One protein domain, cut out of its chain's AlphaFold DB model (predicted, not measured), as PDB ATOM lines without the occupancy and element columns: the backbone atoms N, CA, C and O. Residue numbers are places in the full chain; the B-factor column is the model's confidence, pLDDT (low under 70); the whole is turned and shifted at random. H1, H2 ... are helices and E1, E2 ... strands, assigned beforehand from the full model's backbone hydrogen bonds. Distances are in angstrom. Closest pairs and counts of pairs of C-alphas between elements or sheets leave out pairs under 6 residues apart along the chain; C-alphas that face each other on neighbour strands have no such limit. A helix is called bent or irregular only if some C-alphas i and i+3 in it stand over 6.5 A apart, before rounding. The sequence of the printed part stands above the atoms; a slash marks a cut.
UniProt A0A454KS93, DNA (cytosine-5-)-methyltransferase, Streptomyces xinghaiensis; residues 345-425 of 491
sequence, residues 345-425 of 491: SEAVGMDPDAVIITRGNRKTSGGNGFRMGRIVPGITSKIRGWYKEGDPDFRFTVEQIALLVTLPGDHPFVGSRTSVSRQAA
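What this domain is: This is residues 345 to 425 of the 491 residues of the protein "DNA (cytosine-5-)-methyltransferase" of Streptomyces xinghaiensis (UniProt A0A454KS93). Little regular structure: mostly loops, with helices H3 and H4 side by side, H1 packed on H3, H2 on H4, and a small antiparallel hairpin, E1 and E2, whose link sticks out at residues 361 to 366. The printed part has 81 residues, 31 in named elements, in the order H1 E1 E2 H2 H3 H4, mostly helix. It is compact, radius of gyration of the C-alphas 12.3 A, spanning 35 by 24 by 22 A.

Where its parts are: H1, residues 345 to 348, begins at C-alpha 345 (97.079, 141.639, 127.542). E1 is 355 to 357, E2 369 to 371, H2 381 to 385, H3 398 to 404. H4, 417 to 425, 12.1 A long, ends at C-alpha 425 (107.299, 125.971, 127.457). H2 is only just irregular: C-alphas 381 and 384 are 6.6 A apart.

How they stand to each other: H1 touches H3, closest C-alphas Val 348 and Gln 400, 5.4 A. In the hairpin E1 and E2, N 356 and O 370 are within hydrogen-bond range, 2.8 A. H2 touches H4, closest C-alphas Ser 381 and Arg 422, 4.4 A. H3 touches H4, closest C-alphas Ala 402 and Ala 424, 6.9 A, at a shallow tilt of 15 degrees, the same way. Every O i to N i+4 pair is within hydrogen-bond range in H3 and H4; H2 has 0 of 1, and 1 of 2 O i to N i+3 pairs; H1 is too short for an i+4 pair.

The domain as a whole: The C-alphas farthest apart, Lys 363 and Pro 412, are 36.5 A apart. The printed part has no cut. The links E1 to E2, H2 to H3 and H3 to H4 are long. Residues 360 to 367 have pLDDT under 70.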
ATOM      1  N   SER A 345      97.424 140.572 126.594       97.56
ATOM      2  CA  SER A 345      97.079 141.639 127.542       97.56
ATOM      3  C   SER A 345      95.822 141.326 128.351       97.56
ATOM      4  O   SER A 345      95.800 141.570 129.553       97.56
ATOM      5  N   GLU A 346      94.805 140.757 127.703       96.31
ATOM      6  CA  GLU A 346      93.532 140.393 128.330       96.31
ATOM      7  C   GLU A 346      93.705 139.186 129.255       96.31
ATOM      8  O   GLU A 346      93.165 139.174 130.356       96.31
ATOM      9  N   ALA A 347      94.519 138.210 128.840       96.75
ATOM     10  CA  ALA A 347      94.805 137.021 129.633       96.75
ATOM     11  C   ALA A 347      95.550 137.327 130.939       96.75
ATOM     12  O   ALA A 347      95.356 136.622 131.920       96.75
ATOM     13  N   VAL A 348      96.426 138.338 130.961       96.50
ATOM     14  CA  VAL A 348      97.324 138.606 132.106       96.50
ATOM     15  C   VAL A 348      97.113 139.968 132.772       96.50
ATOM     16  O   VAL A 348      97.904 140.342 133.642       96.50
ATOM     17  N   GLY A 349      96.095 140.722 132.345       95.06
ATOM     18  CA  GLY A 349      95.740 142.028 132.903       95.06
ATOM     19  C   GLY A 349      96.815 143.104 132.711       95.06
ATOM     20  O   GLY A 349      97.117 143.843 133.645       95.06
ATOM     21  N   MET A 350      97.430 143.179 131.528       94.88
ATOM     22  CA  MET A 350      98.460 144.181 131.214       94.88
ATOM     23  C   MET A 350      97.997 145.193 130.167       94.88
ATOM     24  O   MET A 350      97.080 144.932 129.395       94.88
ATOM     25  N   ASP A 351      98.680 146.338 130.116       96.38
ATOM     26  CA  ASP A 351      98.501 147.342 129.066       96.38
ATOM     27  C   ASP A 351      98.734 146.708 127.672       96.38
ATOM     28  O   ASP A 351      99.794 146.107 127.452       96.38
ATOM     29  N   PRO A 352      97.774 146.797 126.728       97.25
ATOM     30  CA  PRO A 352      97.933 146.261 125.377       97.25
ATOM     31  C   PRO A 352      99.115 146.867 124.603       97.25
ATOM     32  O   PRO A 352      99.690 146.187 123.746       97.25
ATOM     33  N   ASP A 353      99.525 148.095 124.918       97.00
ATOM     34  CA  ASP A 353     100.660 148.751 124.267       97.00
ATOM     35  C   ASP A 353     102.010 148.393 124.904       97.00
ATOM     36  O   ASP A 353     103.060 148.678 124.318       97.00
ATOM     37  N   ALA A 354     102.013 147.688 126.046       96.50
ATOM     38  CA  ALA A 354     103.240 147.227 126.686       96.50
ATOM     39  C   ALA A 354     104.057 146.330 125.742       96.50
ATOM     40  O   ALA A 354     103.565 145.329 125.209       96.50
ATOM     41  N   VAL A 355     105.335 146.674 125.571       95.88
ATOM     42  CA  VAL A 355     106.294 145.908 124.771       95.88
ATOM     43  C   VAL A 355     107.106 144.999 125.686       95.88
ATOM     44  O   VAL A 355     107.748 145.458 126.627       95.88
ATOM     45  N   ILE A 356     107.116 143.702 125.393       95.88
ATOM     46  CA  ILE A 356     107.927 142.706 126.095       95.88
ATOM     47  C   ILE A 356     109.170 142.396 125.282       95.88
ATOM     48  O   ILE A 356     109.073 141.995 124.123       95.88
ATOM     49  N   ILE A 357     110.337 142.518 125.906       93.62
ATOM     50  CA  ILE A 357     111.631 142.179 125.326       93.62
ATOM     51  C   ILE A 357     112.002 140.739 125.683       93.62
ATOM     52  O   ILE A 357     112.023 140.342 126.849       93.62
ATOM     53  N   THR A 358     112.336 139.946 124.664       89.56
ATOM     54  CA  THR A 358     112.536 138.491 124.797       89.56
ATOM     55  C   THR A 358     113.997 138.051 124.737       89.56
ATOM     56  O   THR A 358     114.332 136.943 125.169       89.56
ATOM     57  N   ARG A 359     114.879 138.889 124.170       76.19
ATOM     58  CA  ARG A 359     116.281 138.546 123.844       76.19
ATOM     59  C   ARG A 359     117.293 139.648 124.196       76.19
ATOM     60  O   ARG A 359     118.430 139.617 123.719       76.19
ATOM     61  N   GLY A 360     116.908 140.598 125.051       68.44
ATOM     62  CA  GLY A 360     117.736 141.757 125.403       68.44
ATOM     63  C   GLY A 360     118.095 142.614 124.182       68.44
ATOM     64  O   GLY A 360     117.338 142.683 123.217       68.44
ATOM     65  N   ASN A 361     119.282 143.229 124.193       56.81
ATOM     66  CA  ASN A 361     119.730 144.182 123.162       56.81
ATOM     67  C   ASN A 361     120.328 143.550 121.879       56.81
ATOM     68  O   ASN A 361     121.002 144.232 121.104       56.81
ATOM     69  N   ARG A 362     120.143 142.246 121.631       57.44
ATOM     70  CA  ARG A 362     120.757 141.562 120.471       57.44
ATOM     71  C   ARG A 362     120.046 141.912 119.166       57.44
ATOM     72  O   ARG A 362     118.905 141.537 118.997       57.44
ATOM     73  N   LYS A 363     120.703 142.539 118.188       52.06
ATOM     74  CA  LYS A 363     120.116 142.747 116.849       52.06
ATOM     75  C   LYS A 363     120.223 141.462 116.008       52.06
ATOM     76  O   LYS A 363     121.253 141.226 115.391       52.06
ATOM     77  N   THR A 364     119.186 140.627 115.997       49.34
ATOM     78  CA  THR A 364     119.051 139.495 115.053       49.34
ATOM     79  C   THR A 364     117.805 139.666 114.185       49.34
ATOM     80  O   THR A 364     116.871 140.362 114.587       49.34
ATOM     81  N   SER A 365     117.755 139.021 113.017       39.66
ATOM     82  CA  SER A 365     116.532 138.932 112.211       39.66
ATOM     83  C   SER A 365     115.402 138.276 113.031       39.66
ATOM     84  O   SER A 365     115.621 137.262 113.691       39.66
ATOM     85  N   GLY A 366     114.208 138.893 113.054       47.84
ATOM     86  CA  GLY A 366     113.016 138.370 113.755       47.84
ATOM     87  C   GLY A 366     112.445 139.209 114.912       47.84
ATOM     88  O   GLY A 366     111.438 138.813 115.488       47.84
ATOM     89  N   GLY A 367     113.026 140.371 115.231       57.84
ATOM     90  CA  GLY A 367     112.520 141.283 116.270       57.84
ATOM     91  C   GLY A 367     112.871 140.855 117.706       57.84
ATOM     92  O   GLY A 367     112.954 139.672 118.024       57.84
ATOM     93  N   ASN A 368     113.101 141.834 118.588       80.44
ATOM     94  CA  ASN A 368     113.528 141.602 119.980       80.44
ATOM     95  C   ASN A 368     112.409 141.713 121.008       80.44
ATOM     96  O   ASN A 368     112.632 141.411 122.182       80.44
ATOM     97  N   GLY A 369     111.217 142.108 120.576       88.94
ATOM     98  CA  GLY A 369     110.063 142.224 121.442       88.94
ATOM     99  C   GLY A 369     108.743 142.185 120.693       88.94
ATOM    100  O   GLY A 369     108.705 142.212 119.462       88.94
ATOM    101  N   PHE A 370     107.664 142.081 121.455       93.94
ATOM    102  CA  PHE A 370     106.294 142.047 120.959       93.94
ATOM    103  C   PHE A 370     105.385 142.871 121.874       93.94
ATOM    104  O   PHE A 370     105.668 143.012 123.060       93.94
ATOM    105  N   ARG A 371     104.291 143.407 121.322       96.44
ATOM    106  CA  ARG A 371     103.237 144.075 122.105       96.44
ATOM    107  C   ARG A 371     102.305 143.053 122.755       96.44
ATOM    108  O   ARG A 371     102.083 141.998 122.162       96.44
ATOM    109  N   MET A 372     101.741 143.376 123.918       97.44
ATOM    110  CA  MET A 372     100.808 142.500 124.641       97.44
ATOM    111  C   MET A 372      99.386 142.493 124.061       97.44
ATOM    112  O   MET A 372      98.681 141.500 124.207       97.44
ATOM    113  N   GLY A 373      98.972 143.543 123.350       97.06
ATOM    114  CA  GLY A 373      97.637 143.707 122.761       97.06
ATOM    115  C   GLY A 373      97.330 142.805 121.564       97.06
ATOM    116  O   GLY A 373      96.544 143.177 120.699       97.06
ATOM    117  N   ARG A 374      97.971 141.643 121.456       96.00
ATOM    118  CA  ARG A 374      97.833 140.662 120.368       96.00
ATOM    119  C   ARG A 374      97.984 139.254 120.930       96.00
ATOM    120  O   ARG A 374      98.373 139.081 122.083       96.00
ATOM    121  N   ILE A 375      97.748 138.258 120.087       97.31
ATOM    122  CA  ILE A 375      98.267 136.914 120.330       97.31
ATOM    123  C   ILE A 375      99.796 136.996 120.229       97.31
ATOM    124  O   ILE A 375     100.362 137.535 119.263       97.31
ATOM    125  N   VAL A 376     100.479 136.562 121.283       96.50
ATOM    126  CA  VAL A 376     101.938 136.693 121.387       96.50
ATOM    127  C   VAL A 376     102.634 135.462 120.808       96.50
ATOM    128  O   VAL A 376     102.012 134.412 120.645       96.50
ATOM    129  N   PRO A 377     103.929 135.547 120.456       94.94
ATOM    130  CA  PRO A 377     104.694 134.360 120.099       94.94
ATOM    131  C   PRO A 377     104.640 133.300 121.206       94.94
ATOM    132  O   PRO A 377     104.500 133.630 122.384       94.94
ATOM    133  N   GLY A 378     104.809 132.035 120.824       93.94
ATOM    134  CA  GLY A 378     104.752 130.920 121.762       93.94
ATOM    135  C   GLY A 378     105.673 131.073 122.962       93.94
ATOM    136  O   GLY A 378     106.831 131.496 122.848       93.94
ATOM    137  N   ILE A 379     105.148 130.704 124.128       95.50
ATOM    138  CA  ILE A 379     105.890 130.771 125.381       95.50
ATOM    139  C   ILE A 379     107.038 129.766 125.333       95.50
ATOM    140  O   ILE A 379     106.851 128.568 125.138       95.50
ATOM    141  N   THR A 380     108.257 130.276 125.501       93.81
ATOM    142  CA  THR A 380     109.474 129.460 125.567       93.81
ATOM    143  C   THR A 380     110.052 129.510 126.968       93.81
ATOM    144  O   THR A 380     109.783 130.439 127.731       93.81
ATOM    145  N   SER A 381     110.969 128.591 127.285       94.19
ATOM    146  CA  SER A 381     111.592 128.553 128.614       94.19
ATOM    147  C   SER A 381     112.329 129.848 128.974       94.19
ATOM    148  O   SER A 381     112.632 130.095 130.145       94.19
ATOM    149  N   LYS A 382     112.635 130.695 127.980       93.56
ATOM    150  CA  LYS A 382     113.281 132.000 128.147       93.56
ATOM    151  C   LYS A 382     112.381 133.051 128.800       93.56
ATOM    152  O   LYS A 382     112.939 134.038 129.273       93.56
ATOM    153  N   ILE A 383     111.071 132.811 128.935       96.00
ATOM    154  CA  ILE A 383     110.141 133.712 129.641       96.00
ATOM    155  C   ILE A 383     110.599 134.067 131.060       96.00
ATOM    156  O   ILE A 383     110.357 135.173 131.537       96.00
ATOM    157  N   ARG A 384     111.396 133.196 131.695       94.88
ATOM    158  CA  ARG A 384     112.065 133.475 132.975       94.88
ATOM    159  C   ARG A 384     112.823 134.808 133.023       94.88
ATOM    160  O   ARG A 384     112.951 135.354 134.116       94.88
ATOM    161  N   GLY A 385     113.332 135.286 131.883       93.25
ATOM    162  CA  GLY A 385     114.107 136.522 131.746       93.25
ATOM    163  C   GLY A 385     113.516 137.530 130.762       93.25
ATOM    164  O   GLY A 385     114.218 138.464 130.385       93.25
ATOM    165  N   TRP A 386     112.273 137.338 130.312       95.06
ATOM    166  CA  TRP A 386     111.564 138.376 129.562       95.06
ATOM    167  C   TRP A 386     111.248 139.546 130.494       95.06
ATOM    168  O   TRP A 386     110.956 139.332 131.674       95.06
ATOM    169  N   TYR A 387     111.321 140.762 129.963       95.19
ATOM    170  CA  TYR A 387     111.093 141.999 130.709       95.19
ATOM    171  C   TYR A 387     110.283 142.995 129.879       95.19
ATOM    172  O   TYR A 387     110.170 142.841 128.663       95.19
ATOM    173  N   LYS A 388     109.709 144.005 130.527       95.50
ATOM    174  CA  LYS A 388     108.914 145.046 129.872       95.50
ATOM    175  C   LYS A 388     109.839 146.185 129.440       95.50
ATOM    176  O   LYS A 388     110.742 146.570 130.176       95.50
ATOM    177  N   GLU A 389     109.667 146.710 128.234       92.88
ATOM    178  CA  GLU A 389     110.439 147.861 127.761       92.88
ATOM    179  C   GLU A 389     110.281 149.047 128.730       92.88
ATOM    180  O   GLU A 389     109.187 149.320 129.219       92.88
ATOM    181  N   GLY A 390     111.394 149.706 129.068       91.06
ATOM    182  CA  GLY A 390     111.431 150.747 130.103       91.06
ATOM    183  C   GLY A 390     111.446 150.235 131.552       91.06
ATOM    184  O   GLY A 390     111.600 151.039 132.463       91.06
ATOM    185  N   ASP A 391     111.341 148.922 131.776       94.06
ATOM    186  CA  ASP A 391     111.294 148.292 133.101       94.06
ATOM    187  C   ASP A 391     112.057 146.943 133.081       94.06
ATOM    188  O   ASP A 391     111.466 145.864 132.940       94.06
ATOM    189  N   PRO A 392     113.404 146.980 133.156       90.88
ATOM    190  CA  PRO A 392     114.250 145.789 133.057       90.88
ATOM    191  C   PRO A 392     114.131 144.839 134.256       90.88
ATOM    192  O   PRO A 392     114.590 143.693 134.163       90.88
ATOM    193  N   ASP A 393     113.510 145.275 135.352       94.50
ATOM    194  CA  ASP A 393     113.288 144.477 136.558       94.50
ATOM    195  C   ASP A 393     111.965 143.700 136.506       94.50
ATOM    196  O   ASP A 393     111.835 142.668 137.168       94.50
ATOM    197  N   PHE A 394     111.021 144.105 135.645       96.00
ATOM    198  CA  PHE A 394     109.772 143.380 135.414       96.00
ATOM    199  C   PHE A 394     110.003 141.907 135.071       96.00
ATOM    200  O   PHE A 394     110.748 141.566 134.148       96.00
ATOM    201  N   ARG A 395     109.280 141.011 135.742       96.44
ATOM    202  CA  ARG A 395     109.231 139.583 135.422       96.44
ATOM    203  C   ARG A 395     107.789 139.103 135.485       96.44
ATOM    204  O   ARG A 395     107.101 139.383 136.458       96.44
ATOM    205  N   PHE A 396     107.382 138.296 134.506       97.88
ATOM    206  CA  PHE A 396     106.098 137.593 134.567       97.88
ATOM    207  C   PHE A 396     106.000 136.743 135.835       97.88
ATOM    208  O   PHE A 396     106.943 135.995 136.148       97.88
ATOM    209  N   THR A 397     104.869 136.826 136.531       97.94
ATOM    210  CA  THR A 397     104.556 135.942 137.662       97.94
ATOM    211  C   THR A 397     104.300 134.512 137.171       97.94
ATOM    212  O   THR A 397     104.138 134.273 135.973       97.94
ATOM    213  N   VAL A 398     104.299 133.534 138.081       98.06
ATOM    214  CA  VAL A 398     103.948 132.142 137.729       98.06
ATOM    215  C   VAL A 398     102.508 132.060 137.219       98.06
ATOM    216  O   VAL A 398     102.269 131.413 136.207       98.06
ATOM    217  N   GLU A 399     101.600 132.798 137.854       98.19
ATOM    218  CA  GLU A 399     100.203 132.935 137.440       98.19
ATOM    219  C   GLU A 399     100.078 133.431 135.997       98.19
ATOM    220  O   GLU A 399      99.436 132.791 135.169       98.19
ATOM    221  N   GLN A 400     100.774 134.514 135.640       98.25
ATOM    222  CA  GLN A 400     100.740 135.028 134.271       98.25
ATOM    223  C   GLN A 400     101.342 134.036 133.268       98.25
ATOM    224  O   GLN A 400     100.855 133.925 132.147       98.25
ATOM    225  N   ILE A 401     102.389 133.295 133.649       98.38
ATOM    226  CA  ILE A 401     102.958 132.240 132.797       98.38
ATOM    227  C   ILE A 401     101.932 131.123 132.567       98.38
ATOM    228  O   ILE A 401     101.801 130.676 131.431       98.38
ATOM    229  N   ALA A 402     101.208 130.698 133.607       98.38
ATOM    230  CA  ALA A 402     100.159 129.683 133.513       98.38
ATOM    231  C   ALA A 402      99.038 130.132 132.563       98.38
ATOM    232  O   ALA A 402      98.718 129.430 131.600       98.38
ATOM    233  N   LEU A 403      98.537 131.353 132.761       98.19
ATOM    234  CA  LEU A 403      97.498 131.953 131.927       98.19
ATOM    235  C   LEU A 403      97.939 132.067 130.464       98.19
ATOM    236  O   LEU A 403      97.144 131.803 129.571       98.19
ATOM    237  N   LEU A 404      99.208 132.376 130.181       98.38
ATOM    238  CA  LEU A 404      99.708 132.476 128.804       98.38
ATOM    239  C   LEU A 404      99.762 131.139 128.043       98.38
ATOM    240  O   LEU A 404      99.877 131.142 126.814       98.38
ATOM    241  N   VAL A 405      99.688 130.014 128.757       98.00
ATOM    242  CA  VAL A 405      99.664 128.656 128.188       98.00
ATOM    243  C   VAL A 405      98.346 127.934 128.465       98.00
ATOM    244  O   VAL A 405      98.277 126.710 128.373       98.00
ATOM    245  N   THR A 406      97.283 128.686 128.767       97.88
ATOM    246  CA  THR A 406      95.917 128.189 129.010       97.88
ATOM    247  C   THR A 406      95.784 127.230 130.196       97.88
ATOM    248  O   THR A 406      94.920 126.355 130.207       97.88
ATOM    249  N   LEU A 407      96.631 127.396 131.212       97.81
ATOM    250  CA  LEU A 407      96.465 126.776 132.525       97.81
ATOM    251  C   LEU A 407      95.805 127.760 133.503       97.81
ATOM    252  O   LEU A 407      96.007 128.969 133.351       97.81
ATOM    253  N   PRO A 408      95.091 127.269 134.536       95.50
ATOM    254  CA  PRO A 408      94.614 128.106 135.636       95.50
ATOM    255  C   PRO A 408      95.750 128.920 136.260       95.50
ATOM    256  O   PRO A 408      96.870 128.425 136.394       95.50
ATOM    257  N   GLY A 409      95.469 130.161 136.660       95.56
ATOM    258  CA  GLY A 409      96.469 131.040 137.275       95.56
ATOM    259  C   GLY A 409      97.083 130.471 138.563       95.56
ATOM    260  O   GLY A 409      98.247 130.724 138.872       95.56
ATOM    261  N   ASP A 410      96.331 129.632 139.271       96.06
ATOM    262  CA  ASP A 410      96.736 128.914 140.476       96.06
ATOM    263  C   ASP A 410      97.299 127.505 140.197       96.06
ATOM    264  O   ASP A 410      97.439 126.705 141.124       96.06
ATOM    265  N   HIS A 411      97.636 127.178 138.939       97.69
ATOM    266  CA  HIS A 411      98.192 125.864 138.594       97.69
ATOM    267  C   HIS A 411      99.423 125.558 139.461       97.69
ATOM    268  O   HIS A 411     100.356 126.370 139.503       97.69
ATOM    269  N   PRO A 412      99.465 124.399 140.146       97.75
ATOM    270  CA  PRO A 412     100.393 124.165 141.246       97.75
ATOM    271  C   PRO A 412     101.772 123.729 140.744       97.75
ATOM    272  O   PRO A 412     102.229 122.608 140.973       97.75
ATOM    273  N   PHE A 413     102.446 124.624 140.027       98.38
ATOM    274  CA  PHE A 413     103.804 124.409 139.559       98.38
ATOM    275  C   PHE A 413     104.763 124.142 140.725       98.38
ATOM    276  O   PHE A 413     104.879 124.933 141.661       98.38
ATOM    277  N   VAL A 414     105.518 123.055 140.612       98.44
ATOM    278  CA  VAL A 414     106.585 122.666 141.534       98.44
ATOM    279  C   VAL A 414     107.944 122.916 140.879       98.44
ATOM    280  O   VAL A 414     108.141 122.660 139.689       98.44
ATOM    281  N   GLY A 415     108.901 123.410 141.669       97.88
ATOM    282  CA  GLY A 415     110.294 123.600 141.265       97.88
ATOM    283  C   GLY A 415     110.723 125.065 141.143       97.88
ATOM    284  O   GLY A 415     109.993 126.004 141.450       97.88
ATOM    285  N   SER A 416     111.967 125.276 140.706       97.81
ATOM    286  CA  SER A 416     112.528 126.627 140.538       97.81
ATOM    287  C   SER A 416     111.852 127.401 139.398       97.81
ATOM    288  O   SER A 416     111.334 126.799 138.462       97.81
ATOM    289  N   ARG A 417     111.973 128.739 139.364       96.56
ATOM    290  CA  ARG A 417     111.489 129.565 138.231       96.56
ATOM    291  C   ARG A 417     111.965 129.050 136.864       96.56
ATOM    292  O   ARG A 417     111.210 129.069 135.895       96.56
ATOM    293  N   THR A 418     113.210 128.579 136.782       97.44
ATOM    294  CA  THR A 418     113.766 127.982 135.557       97.44
ATOM    295  C   THR A 418     113.045 126.691 135.173       97.44
ATOM    296  O   THR A 418     112.847 126.454 133.981       97.44
ATOM    297  N   SER A 419     112.668 125.873 136.157       98.25
ATOM    298  CA  SER A 419     111.881 124.656 135.956       98.25
ATOM    299  C   SER A 419     110.458 124.991 135.518       98.25
ATOM    300  O   SER A 419     110.051 124.555 134.450       98.25
ATOM    301  N   VAL A 420     109.761 125.873 136.240       98.31
ATOM    302  CA  VAL A 420     108.397 126.321 135.907       98.31
ATOM    303  C   VAL A 420     108.313 126.885 134.490       98.31
ATOM    304  O   VAL A 420     107.468 126.481 133.697       98.31
ATOM    305  N   SER A 421     109.244 127.770 134.117       98.06
ATOM    306  CA  SER A 421     109.285 128.321 132.756       98.06
ATOM    307  C   SER A 421     109.535 127.250 131.693       98.06
ATOM    308  O   SER A 421     109.072 127.398 130.569       98.06
ATOM    309  N   ARG A 422     110.290 126.191 132.013       97.88
ATOM    310  CA  ARG A 422     110.516 125.065 131.099       97.88
ATOM    311  C   ARG A 422     109.269 124.199 130.972       97.88
ATOM    312  O   ARG A 422     108.855 123.944 129.856       97.88
ATOM    313  N   GLN A 423     108.638 123.850 132.089       98.38
ATOM    314  CA  GLN A 423     107.383 123.100 132.108       98.38
ATOM    315  C   GLN A 423     106.306 123.794 131.262       98.38
ATOM    316  O   GLN A 423     105.755 123.178 130.358       98.38
ATOM    317  N   ALA A 424     106.085 125.098 131.459       97.62
ATOM    318  CA  ALA A 424     105.142 125.872 130.647       97.62
ATOM    319  C   ALA A 424     105.539 125.949 129.159       97.62
ATOM    320  O   ALA A 424     104.682 126.009 128.286       97.62
ATOM    321  N   ALA A 425     106.834 125.947 128.842       96.06
ATOM    322  CA  ALA A 425     107.299 125.971 127.457       96.06
ATOM    323  C   ALA A 425     107.143 124.626 126.740       96.06
ATOM    324  O   ALA A 425     106.890 124.601 125.532       96.06
TER     325      ALA A 425